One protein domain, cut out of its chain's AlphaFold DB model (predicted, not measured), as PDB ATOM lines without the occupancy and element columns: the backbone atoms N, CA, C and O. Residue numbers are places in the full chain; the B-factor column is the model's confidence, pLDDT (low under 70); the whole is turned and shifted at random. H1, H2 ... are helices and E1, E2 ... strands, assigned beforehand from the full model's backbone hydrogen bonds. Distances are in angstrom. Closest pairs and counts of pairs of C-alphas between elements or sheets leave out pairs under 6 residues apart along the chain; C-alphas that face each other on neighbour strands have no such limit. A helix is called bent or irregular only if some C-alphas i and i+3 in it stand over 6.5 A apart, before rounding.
ATOM      1  N   ILE A   3     -11.022   5.583  46.509       83.81
ATOM      2  CA  ILE A   3     -10.705   4.527  45.539       83.81
ATOM      3  C   ILE A   3     -10.422   5.074  44.132       83.81
ATOM      4  O   ILE A   3      -9.457   4.673  43.487       83.81
ATOM      5  N   ASP A   4     -11.200   6.059  43.679       83.25
ATOM      6  CA  ASP A   4     -10.982   6.702  42.377       83.25
ATOM      7  C   ASP A   4      -9.640   7.442  42.296       83.25
ATOM      8  O   ASP A   4      -9.096   7.608  41.207       83.25
ATOM      9  N   ASN A   5      -9.090   7.873  43.432       79.19
ATOM     10  CA  ASN A   5      -7.881   8.684  43.508       79.19
ATOM     11  C   ASN A   5      -6.689   7.944  44.125       79.19
ATOM     12  O   ASN A   5      -5.680   8.595  44.348       79.19
ATOM     13  N   LEU A   6      -6.753   6.620  44.342       80.88
ATOM     14  CA  LEU A   6      -5.650   5.843  44.947       80.88
ATOM     15  C   LEU A   6      -4.293   6.046  44.261       80.88
ATOM     16  O   LEU A   6      -3.260   5.939  44.899       80.88
ATOM     17  N   TRP A   7      -4.282   6.366  42.967       76.81
ATOM     18  CA  TRP A   7      -3.040   6.649  42.241       76.81
ATOM     19  C   TRP A   7      -2.417   8.017  42.570       76.81
ATOM     20  O   TRP A   7      -1.228   8.218  42.366       76.81
ATOM     21  N   TRP A   8      -3.227   8.961  43.052       76.12
ATOM     22  CA  TRP A   8      -2.853  10.353  43.314       76.12
ATOM     23  C   TRP A   8      -2.696  10.670  44.803       76.12
ATOM     24  O   TRP A   8      -2.172  11.729  45.141       76.12
ATOM     25  N   VAL A   9      -3.186   9.798  45.685       75.56
ATOM     26  CA  VAL A   9      -3.027   9.934  47.135       75.56
ATOM     27  C   VAL A   9      -1.851   9.108  47.619       75.56
ATOM     28  O   VAL A   9      -1.483   8.112  46.995       75.56
ATOM     29  N   ASP A  10      -1.292   9.513  48.756       76.00
ATOM     30  CA  ASP A  10      -0.338   8.676  49.464       76.00
ATOM     31  C   ASP A  10      -0.993   7.329  49.806       76.00
ATOM     32  O   ASP A  10      -2.144   7.279  50.259       76.00
ATOM     33  N   ASN A  11      -0.269   6.243  49.543       80.94
ATOM     34  CA  ASN A  11      -0.689   4.877  49.841       80.94
ATOM     35  C   ASN A  11       0.176   4.385  51.000       80.94
ATOM     36  O   ASN A  11       1.142   3.652  50.773       80.94
ATOM     37  N   PRO A  12      -0.120   4.835  52.231       82.81
ATOM     38  CA  PRO A  12       0.707   4.537  53.382       82.81
ATOM     39  C   PRO A  12       0.780   3.028  53.590       82.81
ATOM     40  O   PRO A  12      -0.225   2.318  53.450       82.81
ATOM     41  N   ASP A  13       1.968   2.558  53.964       87.44
ATOM     42  CA  ASP A  13       2.165   1.184  54.405       87.44
ATOM     43  C   ASP A  13       1.447   0.994  55.750       87.44
ATOM     44  O   ASP A  13       1.887   1.473  56.799       87.44
ATOM     45  N   ILE A  14       0.262   0.388  55.687       88.31
ATOM     46  CA  ILE A  14      -0.609   0.130  56.831       88.31
ATOM     47  C   ILE A  14      -0.676  -1.378  57.015       88.31
ATOM     48  O   ILE A  14      -1.112  -2.109  56.120       88.31
ATOM     49  N   GLU A  15      -0.296  -1.841  58.205       87.12
ATOM     50  CA  GLU A  15      -0.428  -3.242  58.579       87.12
ATOM     51  C   GLU A  15      -1.873  -3.714  58.367       87.12
ATOM     52  O   GLU A  15      -2.832  -3.091  58.821       87.12
ATOM     53  N   GLY A  16      -2.043  -4.819  57.643       86.69
ATOM     54  CA  GLY A  16      -3.378  -5.339  57.369       86.69
ATOM     55  C   GLY A  16      -4.116  -4.658  56.211       86.69
ATOM     56  O   GLY A  16      -5.294  -4.956  56.019       86.69
ATOM     57  N   ILE A  17      -3.455  -3.821  55.401       90.31
ATOM     58  CA  ILE A  17      -4.017  -3.233  54.176       90.31
ATOM     59  C   ILE A  17      -3.105  -3.514  52.976       90.31
ATOM     60  O   ILE A  17      -1.884  -3.471  53.058       90.31
ATOM     61  N   LYS A  18      -3.714  -3.815  51.828       91.19
ATOM     62  CA  LYS A  18      -3.041  -3.910  50.532       91.19
ATOM     63  C   LYS A  18      -3.777  -3.070  49.501       91.19
ATOM     64  O   LYS A  18      -5.009  -3.067  49.456       91.19
ATOM     65  N   TYR A  19      -3.007  -2.449  48.619       90.06
ATOM     66  CA  TYR A  19      -3.517  -1.670  47.499       90.06
ATOM     67  C   TYR A  19      -3.312  -2.439  46.193       90.06
ATOM     68  O   TYR A  19      -2.277  -3.071  45.991       90.06
ATOM     69  N   ASN A  20      -4.301  -2.392  45.304       88.88
ATOM     70  CA  ASN A  20      -4.100  -2.673  43.886       88.88
ATOM     71  C   ASN A  20      -4.258  -1.359  43.124       88.88
ATOM     72  O   ASN A  20      -5.316  -0.733  43.212       88.88
ATOM     73  N   LEU A  21      -3.213  -0.948  42.410       86.06
ATOM     74  CA  LEU A  21      -3.198   0.278  41.610       86.06
ATOM     75  C   LEU A  21      -3.230  -0.015  40.102       86.06
ATOM     76  O   LEU A  21      -3.489   0.896  39.314       86.06
ATOM     77  N   ASP A  22      -3.040  -1.278  39.712       80.12
ATOM     78  CA  ASP A  22      -2.983  -1.700  38.320       80.12
ATOM     79  C   ASP A  22      -4.387  -2.059  37.820       80.12
ATOM     80  O   ASP A  22      -4.999  -3.062  38.200       80.12
ATOM     81  N   GLY A  23      -4.923  -1.193  36.958       82.88
ATOM     82  CA  GLY A  23      -6.271  -1.323  36.412       82.88
ATOM     83  C   GLY A  23      -7.350  -0.941  37.427       82.88
ATOM     84  O   GLY A  23      -7.619   0.245  37.641       82.88
ATOM     85  N   VAL A  24      -8.003  -1.948  38.016       86.69
ATOM     86  CA  VAL A  24      -9.080  -1.754  38.997       86.69
ATOM     87  C   VAL A  24      -8.486  -1.403  40.361       86.69
ATOM     88  O   VAL A  24      -7.907  -2.240  41.062       86.69
ATOM     89  N   ARG A  25      -8.675  -0.141  40.746       89.50
ATOM     90  CA  ARG A  25      -8.157   0.435  41.986       89.50
ATOM     91  C   ARG A  25      -8.871  -0.218  43.152       89.50
ATOM     92  O   ARG A  25     -10.098  -0.197  43.197       89.50
ATOM     93  N   THR A  26      -8.113  -0.806  44.071       90.88
ATOM     94  CA  THR A  26      -8.667  -1.619  45.159       90.88
ATOM     95  C   THR A  26      -7.925  -1.372  46.463       90.88
ATOM     96  O   THR A  26      -6.696  -1.365  46.476       90.88
ATOM     97  N   VAL A  27      -8.668  -1.258  47.559       91.06
ATOM     98  CA  VAL A  27      -8.165  -1.405  48.932       91.06
ATOM     99  C   VAL A  27      -8.694  -2.731  49.464       91.06
ATOM    100  O   VAL A  27      -9.892  -2.989  49.370       91.06
ATOM    101  N   LYS A  28      -7.827  -3.589  50.000       91.69
ATOM    102  CA  LYS A  28      -8.213  -4.908  50.521       91.69
ATOM    103  C   LYS A  28      -7.449  -5.274  51.781       91.69
ATOM    104  O   LYS A  28      -6.311  -4.845  51.959       91.69
ATOM    105  N   ILE A  29      -8.037  -6.128  52.609       87.94
ATOM    106  CA  ILE A  29      -7.294  -6.787  53.691       87.94
ATOM    107  C   ILE A  29      -6.434  -7.944  53.125       87.94
ATOM    108  O   ILE A  29      -6.794  -8.533  52.101       87.94
ATOM    109  N   PRO A  30      -5.294  -8.311  53.749       72.00
ATOM    110  CA  PRO A  30      -4.356  -9.310  53.238       72.00
ATOM    111  C   PRO A  30      -4.940 -10.694  52.961       72.00
ATOM    112  O   PRO A  30      -4.402 -11.386  52.098       72.00
ATOM    113  N   ASN A  31      -6.018 -11.086  53.652       75.94
ATOM    114  CA  ASN A  31      -6.706 -12.363  53.422       75.94
ATOM    115  C   ASN A  31      -7.555 -12.375  52.130       75.94
ATOM    116  O   ASN A  31      -8.055 -13.425  51.741       75.94
ATOM    117  N   GLY A  32      -7.702 -11.226  51.458       70.31
ATOM    118  CA  GLY A  32      -8.332 -11.087  50.146       70.31
ATOM    119  C   GLY A  32      -9.859 -11.148  50.122       70.31
ATOM    120  O   GLY A  32     -10.421 -10.885  49.063       70.31
ATOM    121  N   LYS A  33     -10.524 -11.453  51.245       83.69
ATOM    122  CA  LYS A  33     -11.991 -11.561  51.302       83.69
ATOM    123  C   LYS A  33     -12.655 -10.192  51.282       83.69
ATOM    124  O   LYS A  33     -13.490  -9.917  50.431       83.69
ATOM    125  N   ARG A  34     -12.200  -9.305  52.173       92.25
ATOM    126  CA  ARG A  34     -12.757  -7.959  52.299       92.25
ATOM    127  C   ARG A  34     -12.018  -6.971  51.412       92.25
ATOM    128  O   ARG A  34     -10.816  -6.740  51.595       92.25
ATOM    129  N   TYR A  35     -12.722  -6.365  50.466       94.00
ATOM    130  CA  TYR A  35     -12.135  -5.355  49.592       94.00
ATOM    131  C   TYR A  35     -13.160  -4.344  49.098       94.00
ATOM    132  O   TYR A  35     -14.336  -4.654  48.958       94.00
ATOM    133  N   LEU A  36     -12.685  -3.140  48.788       93.44
ATOM    134  CA  LEU A  36     -13.434  -2.110  48.083       93.44
ATOM    135  C   LEU A  36     -12.667  -1.726  46.822       93.44
ATOM    136  O   LEU A  36     -11.495  -1.347  46.898       93.44
ATOM    137  N   SER A  37     -13.333  -1.788  45.675       92.69
ATOM    138  CA  SER A  37     -12.758  -1.431  44.384       92.69
ATOM    139  C   SER A  37     -13.656  -0.507  43.569       92.69
ATOM    140  O   SER A  37     -14.868  -0.417  43.789       92.69
ATOM    141  N   ASN A  38     -13.056   0.215  42.622       89.50
ATOM    142  CA  ASN A  38     -13.820   0.874  41.572       89.50
ATOM    143  C   ASN A  38     -14.067  -0.088  40.407       89.50
ATOM    144  O   ASN A  38     -13.457  -1.143  40.286       89.50
ATOM    145  N   SER A  39     -14.973   0.282  39.516       83.38
ATOM    146  CA  SER A  39     -15.160  -0.404  38.246       83.38
ATOM    147  C   SER A  39     -15.083   0.581  37.085       83.38
ATOM    148  O   SER A  39     -15.273   1.791  37.253       83.38
ATOM    149  N   TYR A  40     -14.851   0.051  35.884       71.00
ATOM    150  CA  TYR A  40     -14.762   0.833  34.648       71.00
ATOM    151  C   TYR A  40     -15.998   1.718  34.388       71.00
ATOM    152  O   TYR A  40     -15.880   2.789  33.801       71.00
ATOM    153  N   GLU A  41     -17.174   1.338  34.895       77.31
ATOM    154  CA  GLU A  41     -18.428   2.092  34.742       77.31
ATOM    155  C   GLU A  41     -18.631   3.183  35.808       77.31
ATOM    156  O   GLU A  41     -19.753   3.651  36.010       77.31
ATOM    157  N   LYS A  42     -17.572   3.577  36.531       79.44
ATOM    158  CA  LYS A  42     -17.668   4.476  37.694       79.44
ATOM    159  C   LYS A  42     -18.640   3.933  38.751       79.44
ATOM    160  O   LYS A  42     -19.405   4.689  39.342       79.44
ATOM    161  N   LYS A  43     -18.650   2.618  38.956       89.94
ATOM    162  CA  LYS A  43     -19.373   1.964  40.055       89.94
ATOM    163  C   LYS A  43     -18.357   1.475  41.081       89.94
ATOM    164  O   LYS A  43     -17.159   1.469  40.803       89.94
ATOM    165  N   TYR A  44     -18.840   1.068  42.245       91.31
ATOM    166  CA  TYR A  44     -17.997   0.504  43.294       91.31
ATOM    167  C   TYR A  44     -18.430  -0.916  43.595       91.31
ATOM    168  O   TYR A  44     -19.619  -1.232  43.513       91.31
ATOM    169  N   ILE A  45     -17.457  -1.764  43.895       93.81
ATOM    170  CA  ILE A  45     -17.675  -3.152  44.281       93.81
ATOM    171  C   ILE A  45     -17.073  -3.321  45.665       93.81
ATOM    172  O   ILE A  45     -15.908  -2.991  45.885       93.81
ATOM    173  N   TYR A  46     -17.884  -3.812  46.590       94.38
ATOM    174  CA  TYR A  46     -17.444  -4.222  47.911       94.38
ATOM    175  C   TYR A  46     -17.636  -5.731  48.050       94.38
ATOM    176  O   TYR A  46     -18.669  -6.249  47.636       94.38
ATOM    177  N   SER A  47     -16.643  -6.411  48.610       94.94
ATOM    178  CA  SER A  47     -16.753  -7.796  49.067       94.94
ATOM    179  C   SER A  47     -16.592  -7.812  50.575       94.94
ATOM    180  O   SER A  47     -15.668  -7.166  51.082       94.94
ATOM    181  N   ASP A  48     -17.468  -8.527  51.272       93.62
ATOM    182  CA  ASP A  48     -17.379  -8.720  52.718       93.62
ATOM    183  C   ASP A  48     -16.531  -9.958  53.082       93.62
ATOM    184  O   ASP A  48     -15.846 -10.557  52.248       93.62
ATOM    185  N   GLU A  49     -16.516 -10.324  54.362       90.81
ATOM    186  CA  GLU A  49     -15.764 -11.488  54.856       90.81
ATOM    187  C   GLU A  49     -16.403 -12.837  54.494       90.81
ATOM    188  O   GLU A  49     -15.710 -13.863  54.487       90.81
ATOM    189  N   GLU A  50     -17.695 -12.825  54.171       91.81
ATOM    190  CA  GLU A  50     -18.490 -13.977  53.749       91.81
ATOM    191  C   GLU A  50     -18.425 -14.199  52.228       91.81
ATOM    192  O   GLU A  50     -18.963 -15.190  51.751       91.81
ATOM    193  N   TYR A  51     -17.699 -13.349  51.484       91.38
ATOM    194  CA  TYR A  51     -17.649 -13.326  50.014       91.38
ATOM    195  C   TYR A  51     -18.968 -12.926  49.340       91.38
ATOM    196  O   TYR A  51     -19.198 -13.245  48.176       91.38
ATOM    197  N   ASN A  52     -19.806 -12.155  50.027       94.69
ATOM    198  CA  ASN A  52     -20.915 -11.478  49.376       94.69
ATOM    199  C   ASN A  52     -20.401 -10.263  48.593       94.69
ATOM    200  O   ASN A  52     -19.578  -9.491  49.092       94.69
ATOM    201  N   PHE A  53     -20.932 -10.047  47.391       94.94
ATOM    202  CA  PHE A  53     -20.552  -8.938  46.519       94.94
ATOM    203  C   PHE A  53     -21.651  -7.889  46.449       94.94
ATOM    204  O   PHE A  53     -22.780  -8.170  46.057       94.94
ATOM    205  N   TYR A  54     -21.298  -6.642  46.731       94.88
ATOM    206  CA  TYR A  54     -22.208  -5.505  46.732       94.88
ATOM    207  C   TYR A  54     -21.780  -4.511  45.663       94.88
ATOM    208  O   TYR A  54     -20.646  -4.022  45.673       94.88
ATOM    209  N   LYS A  55     -22.694  -4.172  44.749       94.19
ATOM    210  CA  LYS A  55     -22.428  -3.168  43.716       94.19
ATOM    211  C   LYS A  55     -23.126  -1.864  44.045       94.19
ATOM    212  O   LYS A  55     -24.346  -1.814  44.157       94.19
ATOM    213  N   PHE A  56     -22.358  -0.787  44.095       91.12
ATOM    214  CA  PHE A  56     -22.851   0.553  44.376       91.12
ATOM    215  C   PHE A  56     -22.698   1.474  43.172       91.12
ATOM    216  O   PHE A  56     -21.755   1.355  42.383       91.12
ATOM    217  N   ASN A  57     -23.601   2.441  43.042       88.94
ATOM    218  CA  ASN A  57     -23.404   3.555  42.120       88.94
ATOM    219  C   ASN A  57     -22.502   4.648  42.726       88.94
ATOM    220  O   ASN A  57     -22.028   4.551  43.858       88.94
ATOM    221  N   ARG A  58     -22.300   5.744  41.982       83.75
ATOM    222  CA  ARG A  58     -21.459   6.878  42.414       83.75
ATOM    223  C   ARG A  58     -21.934   7.590  43.682       83.75
ATOM    224  O   ARG A  58     -21.151   8.299  44.306       83.75
ATOM    225  N   ARG A  59     -23.215   7.442  44.015       81.50
ATOM    226  CA  ARG A  59     -23.865   8.010  45.198       81.50
ATOM    227  C   ARG A  59     -23.924   7.014  46.360       81.50
ATOM    228  O   ARG A  59     -24.559   7.322  47.356       81.50
ATOM    229  N   PHE A  60     -23.275   5.853  46.231       81.88
ATOM    230  CA  PHE A  60     -23.360   4.737  47.177       81.88
ATOM    231  C   PHE A  60     -24.773   4.192  47.412       81.88
ATOM    232  O   PHE A  60     -25.092   3.621  48.454       81.88
ATOM    233  N   GLU A  61     -25.622   4.290  46.396       86.69
ATOM    234  CA  GLU A  61     -26.870   3.537  46.377       86.69
ATOM    235  C   GLU A  61     -26.554   2.102  45.945       86.69
ATOM    236  O   GLU A  61     -25.851   1.890  44.948       86.69
ATOM    237  N   LEU A  62     -27.042   1.130  46.722       91.00
ATOM    238  CA  LEU A  62     -26.893  -0.293  46.432       91.00
ATOM    239  C   LEU A  62     -27.719  -0.630  45.186       91.00
ATOM    240  O   LEU A  62     -28.921  -0.386  45.150       91.00
ATOM    241  N   LEU A  63     -27.052  -1.148  44.157       92.44
ATOM    242  CA  LEU A  63     -27.662  -1.520  42.881       92.44
ATOM    243  C   LEU A  63     -28.083  -2.990  42.865       92.44
ATOM    244  O   LEU A  63     -29.169  -3.293  42.392       92.44
ATOM    245  N   PHE A  64     -27.218  -3.881  43.353       93.75
ATOM    246  CA  PHE A  64     -27.514  -5.297  43.563       93.75
ATOM    247  C   PHE A  64     -26.515  -5.910  44.549       93.75
ATOM    248  O   PHE A  64     -25.450  -5.330  44.806       93.75
ATOM    249  N   MET A  65     -26.854  -7.095  45.053       95.25
ATOM    250  CA  MET A  65     -25.985  -7.952  45.852       95.25
ATOM    251  C   MET A  65     -25.972  -9.366  45.257       95.25
ATOM    252  O   MET A  65     -27.025  -9.868  44.873       95.25
ATOM    253  N   LEU A  66     -24.799  -9.998  45.219       96.12
ATOM    254  CA  LEU A  66     -24.645 -11.440  45.024       96.12
ATOM    255  C   LEU A  66     -24.160 -12.078  46.326       96.12
ATOM    256  O   LEU A  66     -23.329 -11.483  47.017       96.12
ATOM    257  N   ASN A  67     -24.662 -13.264  46.659       94.94
ATOM    258  CA  ASN A  67     -24.096 -14.056  47.750       94.94
ATOM    259  C   ASN A  67     -22.814 -14.794  47.315       94.94
ATOM    260  O   ASN A  67     -22.379 -14.696  46.166       94.94
ATOM    261  N   ASP A  68     -22.232 -15.567  48.230       93.00
ATOM    262  CA  ASP A  68     -21.047 -16.407  48.010       93.00
ATOM    263  C   ASP A  68     -21.200 -17.478  46.908       93.00
ATOM    264  O   ASP A  68     -20.214 -18.093  46.496       93.00
ATOM    265  N   LYS A  69     -22.425 -17.702  46.419       95.50
ATOM    266  CA  LYS A  69     -22.781 -18.638  45.340       95.50
ATOM    267  C   LYS A  69     -23.161 -17.938  44.034       95.50
ATOM    268  O   LYS A  69     -23.736 -18.579  43.156       95.50
ATOM    269  N   ASP A  70     -22.865 -16.645  43.910       93.44
ATOM    270  CA  ASP A  70     -23.229 -15.804  42.766       93.44
ATOM    271  C   ASP A  70     -24.751 -15.673  42.539       93.44
ATOM    272  O   ASP A  70     -25.203 -15.327  41.444       93.44
ATOM    273  N   GLU A  71     -25.571 -15.918  43.567       96.44
ATOM    274  CA  GLU A  71     -27.025 -15.764  43.486       96.44
ATOM    275  C   GLU A  71     -27.431 -14.334  43.850       96.44
ATOM    276  O   GLU A  71     -26.985 -13.780  44.859       96.44
ATOM    277  N   GLU A  72     -28.306 -13.730  43.042       95.94
ATOM    278  CA  GLU A  72     -28.811 -12.382  43.301       95.94
ATOM    279  C   GLU A  72     -29.739 -12.360  44.519       95.94
ATOM    280  O   GLU A  72     -30.736 -13.081  44.594       95.94
ATOM    281  N   VAL A  73     -29.410 -11.496  45.478       95.25
ATOM    282  CA  VAL A  73     -30.180 -11.299  46.705       95.25
ATOM    283  C   VAL A  73     -31.016 -10.033  46.582       95.25
ATOM    284  O   VAL A  73     -30.565  -9.004  46.072       95.25
ATOM    285  N   ASN A  74     -32.245 -10.083  47.102       94.38
ATOM    286  CA  ASN A  74     -33.100  -8.908  47.160       94.38
ATOM    287  C   ASN A  74     -32.455  -7.816  48.029       94.38
ATOM    288  O   ASN A  74     -32.296  -7.966  49.237       94.38
ATOM    289  N   ILE A  75     -32.128  -6.678  47.422       92.38
ATOM    290  CA  ILE A  75     -31.473  -5.566  48.116       92.38
ATOM    291  C   ILE A  75     -32.310  -4.974  49.258       92.38
ATOM    292  O   ILE A  75     -31.743  -4.348  50.147       92.38
ATOM    293  N   SER A  76     -33.637  -5.166  49.270       90.12
ATOM    294  CA  SER A  76     -34.487  -4.674  50.360       90.12
ATOM    295  C   SER A  76     -34.308  -5.453  51.665       90.12
ATOM    296  O   SER A  76     -34.652  -4.929  52.721       90.12
ATOM    297  N   SER A  77     -33.758  -6.673  51.615       90.88
ATOM    298  CA  SER A  77     -33.415  -7.452  52.812       90.88
ATOM    299  C   SER A  77     -31.999  -7.186  53.324       90.88
ATOM    300  O   SER A  77     -31.615  -7.728  54.357       90.88
ATOM    301  N   VAL A  78     -31.204  -6.384  52.609       90.56
ATOM    302  CA  VAL A  78     -29.822  -6.075  52.984       90.56
ATOM    303  C   VAL A  78     -29.799  -4.961  54.026       90.56
ATOM    304  O   VAL A  78     -30.337  -3.875  53.806       90.56
ATOM    305  N   ASP A  79     -29.103  -5.193  55.140       90.44
ATOM    306  CA  ASP A  79     -28.779  -4.134  56.097       90.44
ATOM    307  C   ASP A  79     -27.702  -3.214  55.506       90.44
ATOM    308  O   ASP A  79     -26.496  -3.414  55.672       90.44
ATOM    309  N   LYS A  80     -28.149  -2.188  54.777       86.19
ATOM    310  CA  LYS A  80     -27.263  -1.212  54.139       86.19
ATOM    311  C   LYS A  80     -26.353  -0.519  55.161       86.19
ATOM    312  O   LYS A  80     -25.189  -0.281  54.848       86.19
ATOM    313  N   ASN A  81     -26.841  -0.230  56.367       84.69
ATOM    314  CA  ASN A  81     -26.065   0.479  57.387       84.69
ATOM    315  C   ASN A  81     -24.878  -0.359  57.861       84.69
ATOM    316  O   ASN A  81     -23.768   0.168  57.989       84.69
ATOM    317  N   LYS A  82     -25.082  -1.671  58.037       90.62
ATOM    318  CA  LYS A  82     -23.996  -2.614  58.322       90.62
ATOM    319  C   LYS A  82     -22.921  -2.560  57.231       90.62
ATOM    320  O   LYS A  82     -21.757  -2.318  57.541       90.62
ATOM    321  N   ILE A  83     -23.309  -2.686  55.960       90.62
ATOM    322  CA  ILE A  83     -22.353  -2.697  54.836       90.62
ATOM    323  C   ILE A  83     -21.581  -1.376  54.729       90.62
ATOM    324  O   ILE A  83     -20.364  -1.365  54.541       90.62
ATOM    325  N   VAL A  84     -22.263  -0.243  54.900       85.88
ATOM    326  CA  VAL A  84     -21.619   1.076  54.915       85.88
ATOM    327  C   VAL A  84     -20.605   1.195  56.057       85.88
ATOM    328  O   VAL A  84     -19.503   1.713  55.849       85.88
ATOM    329  N   SER A  85     -20.944   0.698  57.248       87.81
ATOM    330  CA  SER A  85     -20.041   0.691  58.403       87.81
ATOM    331  C   SER A  85     -18.783  -0.142  58.142       87.81
ATOM    332  O   SER A  85     -17.675   0.287  58.472       87.81
ATOM    333  N   GLU A  86     -18.920  -1.303  57.504       91.38
ATOM    334  CA  GLU A  86     -17.777  -2.149  57.147       91.38
ATOM    335  C   GLU A  86     -16.867  -1.493  56.101       91.38
ATOM    336  O   GLU A  86     -15.645  -1.464  56.270       91.38
ATOM    337  N   ILE A  87     -17.453  -0.892  55.058       90.31
ATOM    338  CA  ILE A  87     -16.711  -0.122  54.048       90.31
ATOM    339  C   ILE A  87     -15.918   1.002  54.718       90.31
ATOM    340  O   ILE A  87     -14.732   1.185  54.431       90.31
ATOM    341  N   LYS A  88     -16.550   1.739  55.639       87.75
ATOM    342  CA  LYS A  88     -15.885   2.795  56.405       87.75
ATOM    343  C   LYS A  88     -14.734   2.228  57.230       87.75
ATOM    344  O   LYS A  88     -13.631   2.753  57.145       87.75
ATOM    345  N   SER A  89     -14.948   1.139  57.967       89.44
ATOM    346  CA  SER A  89     -13.887   0.494  58.751       89.44
ATOM    347  C   SER A  89     -12.701   0.056  57.887       89.44
ATOM    348  O   SER A  89     -11.563   0.152  58.339       89.44
ATOM    349  N   LEU A  90     -12.941  -0.394  56.651       90.19
ATOM    350  CA  LEU A  90     -11.882  -0.790  55.724       90.19
ATOM    351  C   LEU A  90     -11.027   0.397  55.262       90.19
ATOM    352  O   LEU A  90      -9.810   0.266  55.156       90.19
ATOM    353  N   VAL A  91     -11.649   1.539  54.963       86.75
ATOM    354  CA  VAL A  91     -10.941   2.703  54.404       86.75
ATOM    355  C   VAL A  91     -10.425   3.680  55.460       86.75
ATOM    356  O   VAL A  91      -9.546   4.482  55.151       86.75
ATOM    357  N   GLN A  92     -10.947   3.629  56.690       87.00
ATOM    358  CA  GLN A  92     -10.612   4.575  57.757       87.00
ATOM    359  C   GLN A  92      -9.109   4.630  58.060       87.00
ATOM    360  O   GLN A  92      -8.585   5.737  58.076       87.00
ATOM    361  N   PRO A  93      -8.372   3.505  58.178       88.12
ATOM    362  CA  PRO A  93      -6.930   3.564  58.422       88.12
ATOM    363  C   PRO A  93      -6.167   4.321  57.328       88.12
ATOM    364  O   PRO A  93      -5.208   5.031  57.619       88.12
ATOM    365  N   VAL A  94      -6.607   4.190  56.070       86.12
ATOM    366  CA  VAL A  94      -6.018   4.904  54.928       86.12
ATOM    367  C   VAL A  94      -6.270   6.400  55.059       86.12
ATOM    368  O   VAL A  94      -5.365   7.190  54.824       86.12
ATOM    369  N   ILE A  95      -7.482   6.789  55.463       83.19
ATOM    370  CA  ILE A  95      -7.865   8.190  55.675       83.19
ATOM    371  C   ILE A  95      -7.098   8.795  56.855       83.19
ATOM    372  O   ILE A  95      -6.558   9.885  56.722       83.19
ATOM    373  N   ASP A  96      -7.002   8.083  57.978       84.75
ATOM    374  CA  ASP A  96      -6.355   8.561  59.209       84.75
ATOM    375  C   ASP A  96      -4.852   8.811  59.035       84.75
ATOM    376  O   ASP A  96      -4.251   9.597  59.765       84.75
ATOM    377  N   LYS A  97      -4.226   8.129  58.073       85.50
ATOM    378  CA  LYS A  97      -2.814   8.304  57.724       85.50
ATOM    379  C   LYS A  97      -2.567   9.417  56.705       85.50
ATOM    380  O   LYS A  97      -1.407   9.768  56.499       85.50
ATOM    381  N   GLN A  98      -3.605   9.982  56.087       76.81
ATOM    382  CA  GLN A  98      -3.442  11.136  55.203       76.81
ATOM    383  C   GLN A  98      -3.168  12.387  56.040       76.81
ATOM    384  O   GLN A  98      -3.956  12.752  56.908       76.81
ATOM    385  N   SER A  99      -2.045  13.054  55.771       71.31
ATOM    386  CA  SER A  99      -1.644  14.286  56.463       71.31
ATOM    387  C   SER A  99      -2.609  15.449  56.219       71.31
ATOM    388  O   SER A  99      -2.785  16.291  57.095       71.31
ATOM    389  N   GLU A 100      -3.251  15.478  55.049       69.56
ATOM    390  CA  GLU A 100      -4.279  16.439  54.652       69.56
ATOM    391  C   GLU A 100      -5.305  15.743  53.739       69.56
ATOM    392  O   GLU A 100      -4.945  14.801  53.023       69.56
ATOM    393  N   PRO A 101      -6.582  16.177  53.712       64.25
ATOM    394  CA  PRO A 101      -7.575  15.608  52.809       64.25
ATOM    395  C   PRO A 101      -7.266  16.007  51.356       64.25
ATOM    396  O   PRO A 101      -7.794  16.982  50.827       64.25
ATOM    397  N   LEU A 102      -6.443  15.204  50.680       68.31
ATOM    398  CA  LEU A 102      -6.104  15.361  49.257       68.31
ATOM    399  C   LEU A 102      -7.263  14.975  48.321       68.31
ATOM    400  O   LEU A 102      -7.170  15.092  47.099       68.31
ATOM    401  N   ILE A 103      -8.368  14.484  48.884       71.12
ATOM    402  CA  ILE A 103      -9.522  13.971  48.158       71.12
ATOM    403  C   ILE A 103     -10.825  14.458  48.772       71.12
ATOM    404  O   ILE A 103     -10.976  14.617  49.979       71.12
ATOM    405  N   ASN A 104     -11.827  14.602  47.914       67.25
ATOM    406  CA  ASN A 104     -13.185  14.868  48.347       67.25
ATOM    407  C   ASN A 104     -13.715  13.670  49.173       67.25
ATOM    408  O   ASN A 104     -13.894  12.585  48.612       67.25
ATOM    409  N   LEU A 105     -13.965  13.879  50.477       73.06
ATOM    410  CA  LEU A 105     -14.557  12.921  51.430       73.06
ATOM    411  C   LEU A 105     -16.092  13.021  51.533       73.06
ATOM    412  O   LEU A 105     -16.700  12.296  52.317       73.06
ATOM    413  N   GLN A 106     -16.744  13.849  50.708       69.38
ATOM    414  CA  GLN A 106     -18.208  13.981  50.643       69.38
ATOM    415  C   GLN A 106     -18.896  12.636  50.412       69.38
ATOM    416  O   GLN A 106     -20.029  12.445  50.819       69.38
ATOM    417  N   TRP A 107     -18.220  11.674  49.784       70.56
ATOM    418  CA  TRP A 107     -18.757  10.330  49.610       70.56
ATOM    419  C   TRP A 107     -18.907   9.563  50.932       70.56
ATOM    420  O   TRP A 107     -19.837   8.781  51.042       70.56
ATOM    421  N   ILE A 108     -18.042   9.802  51.928       70.44
ATOM    422  CA  ILE A 108     -18.171   9.237  53.284       70.44
ATOM    423  C   ILE A 108     -19.350   9.890  53.985       70.44
ATOM    424  O   ILE A 108     -20.152   9.209  54.611       70.44
ATOM    425  N   PHE A 109     -19.482  11.208  53.845       65.88
ATOM    426  CA  PHE A 109     -20.639  11.918  54.370       65.88
ATOM    427  C   PHE A 109     -21.937  11.395  53.739       65.88
ATOM    428  O   PHE A 109     -22.854  11.013  54.452       65.88
ATOM    429  N   ASN A 110     -21.988  11.294  52.410       69.69
ATOM    430  CA  ASN A 110     -23.139  10.758  51.687       69.69
ATOM    431  C   ASN A 110     -23.404   9.293  52.039       69.69
ATOM    432  O   ASN A 110     -24.554   8.896  52.026       69.69
ATOM    433  N   LEU A 111     -22.377   8.498  52.343       69.44
ATOM    434  CA  LEU A 111     -22.533   7.128  52.829       69.44
ATOM    435  C   LEU A 111     -23.217   7.080  54.194       69.44
ATOM    436  O   LEU A 111     -24.149   6.308  54.379       69.44
ATOM    437  N   VAL A 112     -22.727   7.879  55.143       67.19
ATOM    438  CA  VAL A 112     -23.152   7.833  56.548       67.19
ATOM    439  C   VAL A 112     -24.506   8.514  56.750       67.19
ATOM    440  O   VAL A 112     -25.327   8.010  57.501       67.19
ATOM    441  N   TYR A 113     -24.747   9.628  56.063       65.31
ATOM    442  CA  TYR A 113     -25.881  10.515  56.326       65.31
ATOM    443  C   TYR A 113     -26.890  10.576  55.171       65.31
ATOM    444  O   TYR A 113     -27.712  11.490  55.124       65.31
ATOM    445  N   GLN A 114     -26.843   9.636  54.213       64.75
ATOM    446  CA  GLN A 114     -27.703   9.684  53.018       64.75
ATOM    447  C   GLN A 114     -29.192   9.788  53.344       64.75
ATOM    448  O   GLN A 114     -29.946  10.368  52.565       64.75
TER     449      GLN A 114
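What this domain is: This is residues 3 to 114 of the 118 residues of an uncharacterized protein of Gemella sp. GH3 (UniProt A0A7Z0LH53). A twisted six-stranded sheet, E1 to E6, makes a wall, and one long kinked helix, H1, packs over one of its faces; the short helix H2 folds back beside H1, off the sheet. The printed part has 112 residues, under half of them in named elements: six strands, then two helices, a mixed class in two layers. The sheet is an antiparallel meander, each strand the neighbour of the one before, in the order E1 E2 E3 E4 E5 E6. The whole is compact, with a radius of gyration of the C-alphas of 13.7 A and spans of 40 by 30 by 24 A.

Where its parts are: Pass residues 3 to 17, which hold no named element, and find C-alpha 18 at (-3.041, -3.910, 50.532), where E1, residues 18 to 20, begins. Next come E2, 26 to 28, E3, 35 to 38, E4, 44 to 47, E5, 53 to 56, and E6, 62 to 66, 11.5 A long. H1, 80 to 96, runs 23.6 A from C-alpha 80 at (-27.263, -1.212, 54.139). H2, 106 to 113, ends at C-alpha 113 (-25.881, 10.515, 56.326).

How they stand to each other: Look for N 18 and O 28, 2.8 A, between E1 and E2; N 27 and O 36, 2.9 A, between E2 and E3; N 37 and O 45, 2.8 A, between E3 and E4; N 54 and O 46, 2.8 A, between E4 and E5; and N 53 and O 66, 2.8 A, between E5 and E6. H1 is on the sheet at a height of 8.8 A; the C-alphas of Leu 36 and Ile 87, the closest of E3 and H1, are 7.1 A apart. H1 is irregular, with C-alphas 90 and 93 7.1 A apart, and has a kink of 38 degrees near residue 90. With residues 81 to 88 alone it touches H2 in a helical hairpin, opposite ways at a steep tilt of 40 degrees; their closest C-alphas, Val 84 and Leu 111, are 6.5 A apart. In H2 every O i to N i+4 pair is within hydrogen-bond range, in H1 11 of 13.

The domain as a whole: The C-alphas of Glu 71 and Ser 99, the two farthest apart, are 41.4 A apart. The printed part has no cut, and E6 to H1 is its one long link. Mean pLDDT of the printed part is 85.0; look for values under 70 at residues 100 to 102, 104, 106 and 109 to 114.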